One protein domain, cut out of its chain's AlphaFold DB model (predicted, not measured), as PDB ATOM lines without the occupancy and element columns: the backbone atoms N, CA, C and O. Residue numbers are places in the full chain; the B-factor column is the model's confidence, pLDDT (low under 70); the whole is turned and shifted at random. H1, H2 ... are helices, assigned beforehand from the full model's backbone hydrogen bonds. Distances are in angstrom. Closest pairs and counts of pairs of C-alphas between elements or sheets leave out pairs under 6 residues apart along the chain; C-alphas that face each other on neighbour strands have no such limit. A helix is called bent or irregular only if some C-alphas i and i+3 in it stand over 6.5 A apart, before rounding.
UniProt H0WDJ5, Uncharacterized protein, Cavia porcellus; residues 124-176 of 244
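Overview. This is residues 124 to 176 of the 244 residues of an uncharacterized protein of Cavia porcellus (UniProt H0WDJ5). A long helix, H3, makes one side of an open, loosely closed loop of chain, and the shorter H2 turns a corner at its first end to form an L. The stretch before H2, with the tiny H1 in it, runs along the other side of the opening, and the last residues, 169 to 176, fold back from the far end of H3 toward the first printed ones. The printed part has 53 residues with three named helices in the order H1, H2, H3 and no named strand; its class is all helix, with 32 residues in the helices. It is loose, with a radius of gyration of the C-alphas of 12.7 A, and its C-alphas span 34 by 24 by 14 A along the three main axes.

Arrangement. H3, residues 151 to 168, is the longest helix. H2, residues 140 to 149, is close to H3 but not clearly touching, with 2 pairs of C-alphas within 8 A; the closest C-alphas of the two, those of Cys 146 and Phe 154, are 5.6 A apart. The lines of H2 and H3 stand at 70.2 degrees, only just about perpendicular, and their centres are 15.6 A apart. H1, residues 131 to 134, and H3 are near each other, with 5 pairs of C-alphas within 10 A but none within 8 A. H1 and H2 are apart. In H2 and H3 every O i to N i+4 pair is within hydrogen-bond range. H1 is too short for any such pair, and its one O i to N i+3 pair is not within range.

Along the chain. H3 is 25.7 A long from first to last C-alpha, running from C-alpha 151 at (-35.609, 39.060, 109.366) to C-alpha 168 at (-43.298, 34.340, 85.344). H2 measures 14.1 A and begins at C-alpha 140, at (-47.442, 31.251, 113.519). H1 has four residues and measures 5.2 A, with C-alpha 131 at (-46.032, 28.791, 100.335). No helix is bent or irregular.

Size, cuts and confidence. The two C-alphas farthest apart are those of His 124 and Gln 152, at 36.3 A, while the first and last printed C-alphas, of His 124 and Ile 176, are 12.6 A apart. The printed part has no cut. The links from H1 to H2, 5 residues, and from H2 to H3, 1 residue, are both tight. Residues 134 to 141 stand free, and so do residues 163 to 171, of which 163 to 168 belong to H3. The mean pLDDT of the printed part is 72.0, and residues 124 to 136 and 168 to 176 are under 70.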
ATOM      1  N   HIS A 124     -58.180  16.571  92.086       52.41
ATOM      2  CA  HIS A 124     -57.148  17.330  91.386       52.41
ATOM      3  C   HIS A 124     -55.860  16.486  91.365       52.41
ATOM      4  O   HIS A 124     -55.658  15.687  92.272       52.41
ATOM      5  N   GLY A 125     -55.024  16.588  90.327       56.00
ATOM      6  CA  GLY A 125     -53.787  15.802  90.185       56.00
ATOM      7  C   GLY A 125     -52.738  16.084  91.276       56.00
ATOM      8  O   GLY A 125     -53.052  16.296  92.442       56.00
ATOM      9  N   TYR A 126     -51.450  16.094  90.945       54.41
ATOM     10  CA  TYR A 126     -50.423  16.495  91.914       54.41
ATOM     11  C   TYR A 126     -50.668  17.938  92.393       54.41
ATOM     12  O   TYR A 126     -50.576  18.878  91.610       54.41
ATOM     13  N   LYS A 127     -50.971  18.132  93.684       52.97
ATOM     14  CA  LYS A 127     -51.141  19.468  94.273       52.97
ATOM     15  C   LYS A 127     -49.807  19.974  94.784       52.97
ATOM     16  O   LYS A 127     -49.307  19.531  95.817       52.97
ATOM     17  N   TYR A 128     -49.247  20.931  94.061       56.12
ATOM     18  CA  TYR A 128     -48.107  21.698  94.537       56.12
ATOM     19  C   TYR A 128     -48.583  22.683  95.608       56.12
ATOM     20  O   TYR A 128     -49.525  23.449  95.399       56.12
ATOM     21  N   PHE A 129     -47.954  22.649  96.782       54.91
ATOM     22  CA  PHE A 129     -48.236  23.609  97.844       54.91
ATOM     23  C   PHE A 129     -47.523  24.922  97.541       54.91
ATOM     24  O   PHE A 129     -46.296  24.983  97.527       54.91
ATOM     25  N   SER A 130     -48.289  25.990  97.333       59.50
ATOM     26  CA  SER A 130     -47.721  27.326  97.207       59.50
ATOM     27  C   SER A 130     -47.568  27.965  98.587       59.50
ATOM     28  O   SER A 130     -48.562  28.246  99.261       59.50
ATOM     29  N   GLY A 131     -46.325  28.210  99.018       58.62
ATOM     30  CA  GLY A 131     -46.032  28.791 100.335       58.62
ATOM     31  C   GLY A 131     -46.739  30.131 100.582       58.62
ATOM     32  O   GLY A 131     -47.217  30.373 101.690       58.62
ATOM     33  N   LYS A 132     -46.902  30.944  99.529       63.28
ATOM     34  CA  LYS A 132     -47.626  32.229  99.552       63.28
ATOM     35  C   LYS A 132     -49.120  32.101  99.875       63.28
ATOM     36  O   LYS A 132     -49.675  32.967 100.542       63.28
ATOM     37  N   ASN A 133     -49.767  31.019  99.433       59.00
ATOM     38  CA  ASN A 133     -51.210  30.813  99.602       59.00
ATOM     39  C   ASN A 133     -51.529  29.982 100.849       59.00
ATOM     40  O   ASN A 133     -52.613  30.101 101.418       59.00
ATOM     41  N   LEU A 134     -50.580  29.149 101.285       63.50
ATOM     42  CA  LEU A 134     -50.749  28.269 102.436       63.50
ATOM     43  C   LEU A 134     -50.627  29.018 103.769       63.50
ATOM     44  O   LEU A 134     -51.312  28.677 104.736       63.50
ATOM     45  N   PHE A 135     -49.789  30.055 103.832       66.12
ATOM     46  CA  PHE A 135     -49.537  30.775 105.071       66.12
ATOM     47  C   PHE A 135     -49.927  32.247 104.972       66.12
ATOM     48  O   PHE A 135     -49.350  33.021 104.217       66.12
ATOM     49  N   LYS A 136     -50.870  32.667 105.820       69.88
ATOM     50  CA  LYS A 136     -51.122  34.096 106.038       69.88
ATOM     51  C   LYS A 136     -49.864  34.751 106.630       69.88
ATOM     52  O   LYS A 136     -49.235  34.119 107.479       69.88
ATOM     53  N   PRO A 137     -49.543  36.017 106.302       70.94
ATOM     54  CA  PRO A 137     -48.393  36.725 106.880       70.94
ATOM     55  C   PRO A 137     -48.382  36.765 108.418       70.94
ATOM     56  O   PRO A 137     -47.328  36.848 109.035       70.94
ATOM     57  N   SER A 138     -49.559  36.673 109.044       73.81
ATOM     58  CA  SER A 138     -49.745  36.610 110.499       73.81
ATOM     59  C   SER A 138     -49.759  35.189 111.080       73.81
ATOM     60  O   SER A 138     -49.980  35.014 112.277       73.81
ATOM     61  N   SER A 139     -49.560  34.160 110.253       82.00
ATOM     62  CA  SER A 139     -49.534  32.769 110.699       82.00
ATOM     63  C   SER A 139     -48.324  32.512 111.587       82.00
ATOM     64  O   SER A 139     -47.215  32.967 111.300       82.00
ATOM     65  N   LYS A 140     -48.519  31.699 112.630       85.00
ATOM     66  CA  LYS A 140     -47.442  31.251 113.519       85.00
ATOM     67  C   LYS A 140     -46.270  30.644 112.739       85.00
ATOM     68  O   LYS A 140     -45.128  30.921 113.070       85.00
ATOM     69  N   ALA A 141     -46.548  29.915 111.656       80.56
ATOM     70  CA  ALA A 141     -45.516  29.341 110.793       80.56
ATOM     71  C   ALA A 141     -44.616  30.406 110.136       80.56
ATOM     72  O   ALA A 141     -43.406  30.222 110.061       80.56
ATOM     73  N   VAL A 142     -45.187  31.539 109.708       83.25
ATOM     74  CA  VAL A 142     -44.437  32.654 109.097       83.25
ATOM     75  C   VAL A 142     -43.581  33.363 110.139       83.25
ATOM     76  O   VAL A 142     -42.421  33.681 109.885       83.25
ATOM     77  N   ILE A 143     -44.139  33.567 111.332       85.25
ATOM     78  CA  ILE A 143     -43.431  34.185 112.458       85.25
ATOM     79  C   ILE A 143     -42.259  33.298 112.896       85.25
ATOM     80  O   ILE A 143     -41.142  33.792 113.057       85.25
ATOM     81  N   ASP A 144     -42.495  31.994 113.038       87.00
ATOM     82  CA  ASP A 144     -41.471  31.020 113.412       87.00
ATOM     83  C   ASP A 144     -40.388  30.923 112.326       87.00
ATOM     84  O   ASP A 144     -39.202  30.979 112.650       87.00
ATOM     85  N   ALA A 145     -40.754  30.900 111.039       85.00
ATOM     86  CA  ALA A 145     -39.797  30.917 109.930       85.00
ATOM     87  C   ALA A 145     -38.933  32.191 109.919       85.00
ATOM     88  O   ALA A 145     -37.710  32.106 109.806       85.00
ATOM     89  N   CYS A 146     -39.540  33.368 110.103       85.38
ATOM     90  CA  CYS A 146     -38.826  34.643 110.200       85.38
ATOM     91  C   CYS A 146     -37.866  34.664 111.403       85.38
ATOM     92  O   CYS A 146     -36.737  35.153 111.302       85.38
ATOM     93  N   LYS A 147     -38.276  34.073 112.532       90.94
ATOM     94  CA  LYS A 147     -37.437  33.930 113.728       90.94
ATOM     95  C   LYS A 147     -36.276  32.955 113.513       90.94
ATOM     96  O   LYS A 147     -35.174  33.238 113.972       90.94
ATOM     97  N   MET A 148     -36.505  31.837 112.825       90.81
ATOM     98  CA  MET A 148     -35.481  30.825 112.540       90.81
ATOM     99  C   MET A 148     -34.456  31.298 111.504       90.81
ATOM    100  O   MET A 148     -33.266  31.048 111.659       90.81
ATOM    101  N   MET A 149     -34.907  31.977 110.448       87.19
ATOM    102  CA  MET A 149     -34.071  32.377 109.309       87.19
ATOM    103  C   MET A 149     -33.396  33.744 109.510       87.19
ATOM    104  O   MET A 149     -32.352  34.027 108.920       87.19
ATOM    105  N   GLY A 150     -33.989  34.584 110.361       89.75
ATOM    106  CA  GLY A 150     -33.625  35.982 110.550       89.75
ATOM    107  C   GLY A 150     -34.381  36.905 109.591       89.75
ATOM    108  O   GLY A 150     -34.598  36.579 108.425       89.75
ATOM    109  N   ARG A 151     -34.752  38.097 110.086       87.00
ATOM    110  CA  ARG A 151     -35.609  39.060 109.366       87.00
ATOM    111  C   ARG A 151     -35.108  39.364 107.956       87.00
ATOM    112  O   ARG A 151     -35.895  39.345 107.022       87.00
ATOM    113  N   GLN A 152     -33.814  39.631 107.806       88.31
ATOM    114  CA  GLN A 152     -33.251  40.085 106.538       88.31
ATOM    115  C   GLN A 152     -33.337  39.016 105.440       88.31
ATOM    116  O   GLN A 152     -33.934  39.270 104.401       88.31
ATOM    117  N   LYS A 153     -32.861  37.797 105.718       89.44
ATOM    118  CA  LYS A 153     -32.940  36.671 104.773       89.44
ATOM    119  C   LYS A 153     -34.381  36.294 104.446       89.44
ATOM    120  O   LYS A 153     -34.699  36.006 103.299       89.44
ATOM    121  N   PHE A 154     -35.252  36.333 105.454       87.75
ATOM    122  CA  PHE A 154     -36.672  36.082 105.263       87.75
ATOM    123  C   PHE A 154     -37.293  37.095 104.288       87.75
ATOM    124  O   PHE A 154     -37.947  36.697 103.330       87.75
ATOM    125  N   TYR A 155     -37.047  38.395 104.485       86.31
ATOM    126  CA  TYR A 155     -37.544  39.437 103.581       86.31
ATOM    127  C   TYR A 155     -36.961  39.329 102.172       86.31
ATOM    128  O   TYR A 155     -37.712  39.446 101.208       86.31
ATOM    129  N   GLU A 156     -35.658  39.082 102.042       89.19
ATOM    130  CA  GLU A 156     -35.000  38.885 100.744       89.19
ATOM    131  C   GLU A 156     -35.646  37.732  99.965       89.19
ATOM    132  O   GLU A 156     -35.978  37.888  98.792       89.19
ATOM    133  N   GLN A 157     -35.911  36.604 100.630       85.81
ATOM    134  CA  GLN A 157     -36.527  35.440  99.998       85.81
ATOM    135  C   GLN A 157     -37.974  35.705  99.559       85.81
ATOM    136  O   GLN A 157     -38.359  35.292  98.468       85.81
ATOM    137  N   ILE A 158     -38.762  36.426 100.364       83.12
ATOM    138  CA  ILE A 158     -40.130  36.826  99.994       83.12
ATOM    139  C   ILE A 158     -40.119  37.793  98.803       83.12
ATOM    140  O   ILE A 158     -40.924  37.649  97.885       83.12
ATOM    141  N   MET A 159     -39.200  38.761  98.794       83.69
ATOM    142  CA  MET A 159     -39.077  39.733  97.705       83.69
ATOM    143  C   MET A 159     -38.653  39.077  96.390       83.69
ATOM    144  O   MET A 159     -39.184  39.422  95.335       83.69
ATOM    145  N   GLU A 160     -37.715  38.130  96.438       82.44
ATOM    146  CA  GLU A 160     -37.312  37.375  95.253       82.44
ATOM    147  C   GLU A 160     -38.431  36.467  94.744       82.44
ATOM    148  O   GLU A 160     -38.663  36.427  93.537       82.44
ATOM    149  N   ASP A 161     -39.173  35.802  95.632       78.44
ATOM    150  CA  ASP A 161     -40.326  34.985  95.240       78.44
ATOM    151  C   ASP A 161     -41.411  35.835  94.557       78.44
ATOM    152  O   ASP A 161     -41.890  35.482  93.479       78.44
ATOM    153  N   GLU A 162     -41.722  37.016  95.101       79.56
ATOM    154  CA  GLU A 162     -42.666  37.969  94.502       79.56
ATOM    155  C   GLU A 162     -42.169  38.478  93.138       79.56
ATOM    156  O   GLU A 162     -42.922  38.521  92.163       79.56
ATOM    157  N   ARG A 163     -40.876  38.803  93.023       81.62
ATOM    158  CA  ARG A 163     -40.264  39.247  91.762       81.62
ATOM    159  C   ARG A 163     -40.327  38.154  90.693       81.62
ATOM    160  O   ARG A 163     -40.640  38.436  89.534       81.62
ATOM    161  N   LEU A 164     -40.024  36.910  91.062       76.69
ATOM    162  CA  LEU A 164     -40.121  35.752  90.175       76.69
ATOM    163  C   LEU A 164     -41.578  35.492  89.790       76.69
ATOM    164  O   LEU A 164     -41.872  35.283  88.613       76.69
ATOM    165  N   PHE A 165     -42.504  35.586  90.738       72.00
ATOM    166  CA  PHE A 165     -43.926  35.432  90.474       72.00
ATOM    167  C   PHE A 165     -44.451  36.491  89.501       72.00
ATOM    168  O   PHE A 165     -45.133  36.140  88.541       72.00
ATOM    169  N   GLN A 166     -44.089  37.763  89.669       74.88
ATOM    170  CA  GLN A 166     -44.478  38.828  88.738       74.88
ATOM    171  C   GLN A 166     -43.881  38.624  87.343       74.88
ATOM    172  O   GLN A 166     -44.554  38.862  86.339       74.88
ATOM    173  N   LYS A 167     -42.632  38.147  87.275       74.94
ATOM    174  CA  LYS A 167     -41.939  37.865  86.014       74.94
ATOM    175  C   LYS A 167     -42.553  36.686  85.258       74.94
ATOM    176  O   LYS A 167     -42.679  36.755  84.038       74.94
ATOM    177  N   PHE A 168     -42.905  35.611  85.959       67.88
ATOM    178  CA  PHE A 168     -43.298  34.340  85.344       67.88
ATOM    179  C   PHE A 168     -44.804  34.037  85.427       67.88
ATOM    180  O   PHE A 168     -45.258  33.105  84.775       67.88
ATOM    181  N   LYS A 169     -45.585  34.816  86.192       62.84
ATOM    182  CA  LYS A 169     -47.041  34.666  86.409       62.84
ATOM    183  C   LYS A 169     -47.483  33.212  86.627       62.84
ATOM    184  O   LYS A 169     -48.478  32.766  86.056       62.84
ATOM    185  N   VAL A 170     -46.739  32.468  87.447       56.84
ATOM    186  CA  VAL A 170     -47.006  31.046  87.725       56.84
ATOM    187  C   VAL A 170     -48.392  30.896  88.363       56.84
ATOM    188  O   VAL A 170     -48.579  31.225  89.534       56.84
ATOM    189  N   THR A 171     -49.372  30.448  87.578       48.75
ATOM    190  CA  THR A 171     -50.755  30.219  88.031       48.75
ATOM    191  C   THR A 171     -50.817  28.953  88.889       48.75
ATOM    192  O   THR A 171     -50.042  28.025  88.683       48.75
ATOM    193  N   ASP A 172     -51.686  28.942  89.901       51.38
ATOM    194  CA  ASP A 172     -51.622  27.976  91.000       51.38
ATOM    195  C   ASP A 172     -52.263  26.593  90.723       51.38
ATOM    196  O   ASP A 172     -53.232  26.446  89.977       51.38
ATOM    197  N   HIS A 173     -51.714  25.617  91.452       44.47
ATOM    198  CA  HIS A 173     -52.119  24.254  91.834       44.47
ATOM    199  C   HIS A 173     -52.274  23.073  90.847       44.47
ATOM    200  O   HIS A 173     -52.251  21.957  91.365       44.47
ATOM    201  N   VAL A 174     -52.382  23.218  89.514       48.59
ATOM    202  CA  VAL A 174     -52.599  22.030  88.626       48.59
ATOM    203  C   VAL A 174     -51.709  21.941  87.378       48.59
ATOM    204  O   VAL A 174     -51.368  20.832  86.979       48.59
ATOM    205  N   ASP A 175     -51.267  23.041  86.775       43.28
ATOM    206  CA  ASP A 175     -50.624  22.977  85.451       43.28
ATOM    207  C   ASP A 175     -49.092  23.080  85.500       43.28
ATOM    208  O   ASP A 175     -48.503  24.126  85.229       43.28
ATOM    209  N   ILE A 176     -48.431  21.954  85.775       46.59
ATOM    210  CA  ILE A 176     -47.094  21.690  85.222       46.59
ATOM    211  C   ILE A 176     -47.149  20.335  84.518       46.59
ATOM    212  O   ILE A 176     -46.633  19.337  85.011       46.59
TER     213      ILE A 176